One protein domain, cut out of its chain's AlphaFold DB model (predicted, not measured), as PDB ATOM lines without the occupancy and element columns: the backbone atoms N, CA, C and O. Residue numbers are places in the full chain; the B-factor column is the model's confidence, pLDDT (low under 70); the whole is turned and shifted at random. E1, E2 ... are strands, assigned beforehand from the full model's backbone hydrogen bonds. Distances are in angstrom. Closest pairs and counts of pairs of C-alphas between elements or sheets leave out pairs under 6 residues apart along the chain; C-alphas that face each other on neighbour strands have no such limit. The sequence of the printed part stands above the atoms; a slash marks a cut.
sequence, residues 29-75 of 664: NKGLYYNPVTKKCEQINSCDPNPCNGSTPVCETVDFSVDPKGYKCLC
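What this domain is: This is residues 29 to 75 of the 664 residues of the protein "GE14706" of Acetobacter sp. CAG:977 (UniProt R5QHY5). With little regular structure, the domain is two small strand hairpins, E3 with E4 and E1 with E2, set one beyond the other along the longest axis and joined by a long loop, residues 44 to 57. The 47 printed residues hold no named helix; the strands run E1, E2, E3, E4, in two antiparallel two-stranded sheets. The class is all strand, with 16 residues in named elements. The whole is loose, radius of gyration of the C-alphas 12.0 A, spanning 38 by 21 by 12 A.

How they stand to each other: E3, residues 58 to 61, and E4, residues 71 to 74, form an antiparallel hairpin at 154 degrees; N 60 and O 72 are 2.9 A apart, within hydrogen-bond range. E1, residues 32 to 35, and E2, residues 40 to 43, form another at 135 degrees, with N 33 to O 42 at 2.8 A. E2 and E3 are apart.

Where its parts are: E3 measures 10.1 A, E4 10.0 A, E1 9.3 A and E2 9.9 A. C-alpha 32 is at (-11.453, 37.910, 12.856), C-alpha 74 at (7.580, 24.875, 14.050).

The domain as a whole: The farthest C-alphas, Lys 39 and Ser 55, are 38.3 A apart. The printed part has no cut; E2 to E3 is a long link. Residues 29 to 31, 36 and 65 have pLDDT under 70.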
ATOM      1  N   ASN A  29     -14.574  35.011  17.775       63.81
ATOM      2  CA  ASN A  29     -14.354  33.605  18.139       63.81
ATOM      3  C   ASN A  29     -13.812  32.759  16.972       63.81
ATOM      4  O   ASN A  29     -13.405  31.622  17.183       63.81
ATOM      5  N   LYS A  30     -13.797  33.302  15.747       63.94
ATOM      6  CA  LYS A  30     -13.109  32.739  14.575       63.94
ATOM      7  C   LYS A  30     -11.808  33.482  14.243       63.94
ATOM      8  O   LYS A  30     -11.281  33.323  13.149       63.94
ATOM      9  N   GLY A  31     -11.303  34.312  15.158       66.00
ATOM     10  CA  GLY A  31     -10.040  35.025  14.969       66.00
ATOM     11  C   GLY A  31     -10.102  36.182  13.982       66.00
ATOM     12  O   GLY A  31      -9.076  36.519  13.401       66.00
ATOM     13  N   LEU A  32     -11.278  36.772  13.757       73.94
ATOM     14  CA  LEU A  32     -11.453  37.910  12.856       73.94
ATOM     15  C   LEU A  32     -11.721  39.192  13.652       73.94
ATOM     16  O   LEU A  32     -12.532  39.189  14.578       73.94
ATOM     17  N   TYR A  33     -11.089  40.298  13.267       73.81
ATOM     18  CA  TYR A  33     -11.391  41.639  13.769       73.81
ATOM     19  C   TYR A  33     -11.815  42.551  12.616       73.81
ATOM     20  O   TYR A  33     -11.416  42.352  11.471       73.81
ATOM     21  N   TYR A  34     -12.650  43.547  12.898       77.69
ATOM     22  CA  TYR A  34     -12.998  44.545  11.893       77.69
ATOM     23  C   TYR A  34     -11.872  45.570  11.781       77.69
ATOM     24  O   TYR A  34     -11.572  46.258  12.756       77.69
ATOM     25  N   ASN A  35     -11.262  45.699  10.602       72.06
ATOM     26  CA  ASN A  35     -10.311  46.768  10.340       72.06
ATOM     27  C   ASN A  35     -11.080  48.020   9.862       72.06
ATOM     28  O   ASN A  35     -11.639  48.018   8.757       72.06
ATOM     29  N   PRO A  36     -11.120  49.109  10.657       64.31
ATOM     30  CA  PRO A  36     -11.888  50.306  10.319       64.31
ATOM     31  C   PRO A  36     -11.324  51.071   9.113       64.31
ATOM     32  O   PRO A  36     -12.062  51.821   8.472       64.31
ATOM     33  N   VAL A  37     -10.049  50.859   8.768       73.38
ATOM     34  CA  VAL A  37      -9.381  51.487   7.618       73.38
ATOM     35  C   VAL A  37      -9.772  50.783   6.319       73.38
ATOM     36  O   VAL A  37     -10.163  51.436   5.353       73.38
ATOM     37  N   THR A  38      -9.714  49.450   6.290       74.69
ATOM     38  CA  THR A  38     -10.015  48.656   5.084       74.69
ATOM     39  C   THR A  38     -11.499  48.311   4.946       74.69
ATOM     40  O   THR A  38     -11.937  47.872   3.880       74.69
ATOM     41  N   LYS A  39     -12.287  48.554   6.004       74.81
ATOM     42  CA  LYS A  39     -13.722  48.256   6.109       74.81
ATOM     43  C   LYS A  39     -14.053  46.782   5.841       74.81
ATOM     44  O   LYS A  39     -15.072  46.475   5.219       74.81
ATOM     45  N   LYS A  40     -13.181  45.870   6.283       75.06
ATOM     46  CA  LYS A  40     -13.322  44.412   6.134       75.06
ATOM     47  C   LYS A  40     -12.979  43.692   7.440       75.06
ATOM     48  O   LYS A  40     -12.275  44.236   8.286       75.06
ATOM     49  N   CYS A  41     -13.471  42.461   7.586       76.62
ATOM     50  CA  CYS A  41     -12.990  41.552   8.623       76.62
ATOM     51  C   CYS A  41     -11.629  40.983   8.206       76.62
ATOM     52  O   CYS A  41     -11.524  40.381   7.138       76.62
ATOM     53  N   GLU A  42     -10.612  41.169   9.039       75.88
ATOM     54  CA  GLU A  42      -9.247  40.682   8.841       75.88
ATOM     55  C   GLU A  42      -8.880  39.672   9.933       75.88
ATOM     56  O   GLU A  42      -9.432  39.704  11.032       75.88
ATOM     57  N   GLN A  43      -7.973  38.746   9.619       75.12
ATOM     58  CA  GLN A  43      -7.521  37.723  10.559       75.12
ATOM     59  C   GLN A  43      -6.552  38.319  11.583       75.12
ATOM     60  O   GLN A  43      -5.651  39.080  11.237       75.12
ATOM     61  N   ILE A  44      -6.734  37.963  12.853       76.12
ATOM     62  CA  ILE A  44      -5.809  38.309  13.931       76.12
ATOM     63  C   ILE A  44      -4.496  37.563  13.678       76.12
ATOM     64  O   ILE A  44      -4.476  36.334  13.628       76.12
ATOM     65  N   ASN A  45      -3.396  38.304  13.536       78.44
ATOM     66  CA  ASN A  45      -2.064  37.716  13.473       78.44
ATOM     67  C   ASN A  45      -1.625  37.281  14.877       78.44
ATOM     68  O   ASN A  45      -1.042  38.054  15.633       78.44
ATOM     69  N   SER A  46      -1.895  36.023  15.217       81.00
ATOM     70  CA  SER A  46      -1.548  35.434  16.516       81.00
ATOM     71  C   SER A  46      -0.040  35.211  16.731       81.00
ATOM     72  O   SER A  46       0.352  34.699  17.778       81.00
ATOM     73  N   CYS A  47       0.803  35.571  15.758       82.44
ATOM     74  CA  CYS A  47       2.260  35.448  15.812       82.44
ATOM     75  C   CYS A  47       2.986  36.768  16.125       82.44
ATOM     76  O   CYS A  47       4.213  36.805  16.037       82.44
ATOM     77  N   ASP A  48       2.266  37.834  16.490       80.44
ATOM     78  CA  ASP A  48       2.860  39.116  16.885       80.44
ATOM     79  C   ASP A  48       2.332  39.596  18.258       80.44
ATOM     80  O   ASP A  48       1.159  39.969  18.365       80.44
ATOM     81  N   PRO A  49       3.159  39.582  19.325       76.88
ATOM     82  CA  PRO A  49       4.548  39.106  19.354       76.88
ATOM     83  C   PRO A  49       4.643  37.571  19.268       76.88
ATOM     84  O   PRO A  49       3.752  36.871  19.743       76.88
ATOM     85  N   ASN A  50       5.741  37.043  18.701       82.94
ATOM     86  CA  ASN A  50       5.931  35.601  18.469       82.94
ATOM     87  C   ASN A  50       5.841  34.800  19.791       82.94
ATOM     88  O   ASN A  50       6.738  34.917  20.630       82.94
ATOM     89  N   PRO A  51       4.801  33.965  19.978       83.00
ATOM     90  CA  PRO A  51       4.587  33.208  21.212       83.00
ATOM     91  C   PRO A  51       5.443  31.934  21.309       83.00
ATOM     92  O   PRO A  51       5.395  31.229  22.320       83.00
ATOM     93  N   CYS A  52       6.191  31.589  20.264       84.56
ATOM     94  CA  CYS A  52       6.906  30.330  20.170       84.56
ATOM     95  C   CYS A  52       8.251  30.335  20.914       84.56
ATOM     96  O   CYS A  52       8.955  31.340  20.984       84.56
ATOM     97  N   ASN A  53       8.629  29.181  21.476       81.50
ATOM     98  CA  ASN A  53       9.869  29.029  22.243       81.50
ATOM     99  C   ASN A  53      11.054  28.584  21.364       81.50
ATOM    100  O   ASN A  53      10.893  28.201  20.208       81.50
ATOM    101  N   GLY A  54      12.262  28.577  21.936       74.62
ATOM    102  CA  GLY A  54      13.495  28.246  21.207       74.62
ATOM    103  C   GLY A  54      13.594  26.817  20.647       74.62
ATOM    104  O   GLY A  54      14.485  26.563  19.839       74.62
ATOM    105  N   SER A  55      12.716  25.888  21.040       79.81
ATOM    106  CA  SER A  55      12.659  24.534  20.465       79.81
ATOM    107  C   SER A  55      11.787  24.463  19.207       79.81
ATOM    108  O   SER A  55      11.913  23.517  18.436       79.81
ATOM    109  N   THR A  56      10.926  25.456  18.986       83.38
ATOM    110  CA  THR A  56      10.046  25.582  17.816       83.38
ATOM    111  C   THR A  56       9.919  27.064  17.437       83.38
ATOM    112  O   THR A  56       8.846  27.630  17.595       83.38
ATOM    113  N   PRO A  57      11.002  27.741  17.025       82.50
ATOM    114  CA  PRO A  57      11.072  29.207  17.003       82.50
ATOM    115  C   PRO A  57      10.236  29.886  15.903       82.50
ATOM    116  O   PRO A  57      10.045  31.103  15.944       82.50
ATOM    117  N   VAL A  58       9.738  29.134  14.921       85.69
ATOM    118  CA  VAL A  58       8.948  29.662  13.802       85.69
ATOM    119  C   VAL A  58       7.469  29.631  14.166       85.69
ATOM    120  O   VAL A  58       6.944  28.564  14.472       85.69
ATOM    121  N   CYS A  59       6.796  30.780  14.107       86.50
ATOM    122  CA  CYS A  59       5.351  30.877  14.299       86.50
ATOM    123  C   CYS A  59       4.631  30.988  12.958       86.50
ATOM    124  O   CYS A  59       4.987  31.821  12.127       86.50
ATOM    125  N   GLU A  60       3.603  30.170  12.776       86.00
ATOM    126  CA  GLU A  60       2.696  30.205  11.635       86.00
ATOM    127  C   GLU A  60       1.274  30.470  12.142       86.00
ATOM    128  O   GLU A  60       0.776  29.738  13.000       86.00
ATOM    129  N   THR A  61       0.613  31.521  11.648       82.19
ATOM    130  CA  THR A  61      -0.791  31.800  11.987       82.19
ATOM    131  C   THR A  61      -1.679  30.748  11.330       82.19
ATOM    132  O   THR A  61      -1.595  30.533  10.124       82.19
ATOM    133  N   VAL A  62      -2.547  30.105  12.109       79.31
ATOM    134  CA  VAL A  62      -3.496  29.101  11.604       79.31
ATOM    135  C   VAL A  62      -4.923  29.503  11.948       79.31
ATOM    136  O   VAL A  62      -5.167  30.330  12.826       79.31
ATOM    137  N   ASP A  63      -5.888  28.928  11.238       72.75
ATOM    138  CA  ASP A  63      -7.301  29.121  11.554       72.75
ATOM    139  C   ASP A  63      -7.605  28.595  12.972       72.75
ATOM    140  O   ASP A  63      -7.095  27.550  13.386       72.75
ATOM    141  N   PHE A  64      -8.464  29.299  13.713       72.44
ATOM    142  CA  PHE A  64      -8.892  28.898  15.059       72.44
ATOM    143  C   PHE A  64      -9.655  27.561  15.078       72.44
ATOM    144  O   PHE A  64      -9.799  26.942  16.132       72.44
ATOM    145  N   SER A  65     -10.132  27.094  13.920       68.56
ATOM    146  CA  SER A  65     -10.679  25.747  13.726       68.56
ATOM    147  C   SER A  65      -9.613  24.645  13.653       68.56
ATOM    148  O   SER A  65      -9.937  23.486  13.911       68.56
ATOM    149  N   VAL A  66      -8.360  24.991  13.330       71.25
ATOM    150  CA  VAL A  66      -7.212  24.068  13.265       71.25
ATOM    151  C   VAL A  66      -6.494  23.999  14.611       71.25
ATOM    152  O   VAL A  66      -6.207  22.905  15.093       71.25
ATOM    153  N   ASP A  67      -6.236  25.149  15.236       75.31
ATOM    154  CA  ASP A  67      -5.728  25.231  16.606       75.31
ATOM    155  C   ASP A  67      -6.467  26.354  17.349       75.31
ATOM    156  O   ASP A  67      -6.467  27.490  16.870       75.31
ATOM    157  N   PRO A  68      -7.068  26.102  18.528       74.62
ATOM    158  CA  PRO A  68      -7.789  27.125  19.286       74.62
ATOM    159  C   PRO A  68      -6.912  28.306  19.738       74.62
ATOM    160  O   PRO A  68      -7.447  29.325  20.173       74.62
ATOM    161  N   LYS A  69      -5.580  28.199  19.647       78.94
ATOM    162  CA  LYS A  69      -4.642  29.307  19.875       78.94
ATOM    163  C   LYS A  69      -4.475  30.220  18.653       78.94
ATOM    164  O   LYS A  69      -3.948  31.319  18.797       78.94
ATOM    165  N   GLY A  70      -4.890  29.780  17.462       79.62
ATOM    166  CA  GLY A  70      -4.752  30.515  16.200       79.62
ATOM    167  C   GLY A  70      -3.318  30.593  15.657       79.62
ATOM    168  O   GLY A  70      -3.043  31.390  14.762       79.62
ATOM    169  N   TYR A  71      -2.383  29.806  16.196       84.12
ATOM    170  CA  TYR A  71      -1.009  29.697  15.697       84.12
ATOM    171  C   TYR A  71      -0.425  28.299  15.932       84.12
ATOM    172  O   TYR A  71      -0.841  27.587  16.846       84.12
ATOM    173  N   LYS A  72       0.585  27.931  15.140       86.06
ATOM    174  CA  LYS A  72       1.412  26.733  15.311       86.06
ATOM    175  C   LYS A  72       2.885  27.123  15.394       86.06
ATOM    176  O   LYS A  72       3.339  28.005  14.673       86.06
ATOM    177  N   CYS A  73       3.629  26.438  16.259       86.69
ATOM    178  CA  CYS A  73       5.072  26.609  16.387       86.69
ATOM    179  C   CYS A  73       5.820  25.454  15.716       86.69
ATOM    180  O   CYS A  73       5.505  24.287  15.950       86.69
ATOM    181  N   LEU A  74       6.809  25.786  14.893       86.75
ATOM    182  CA  LEU A  74       7.580  24.875  14.050       86.75
ATOM    183  C   LEU A  74       9.066  25.254  14.078       86.75
ATOM    184  O   LEU A  74       9.470  26.254  14.674       86.75
ATOM    185  N   CYS A  75       9.886  24.491  13.369       86.81
ATOM    186  CA  CYS A  75      11.214  24.921  12.958       86.81
ATOM    187  C   CYS A  75      11.397  24.744  11.448       86.81
ATOM    188  O   CYS A  75      10.665  23.995  10.802       86.81
TER     189      CYS A  75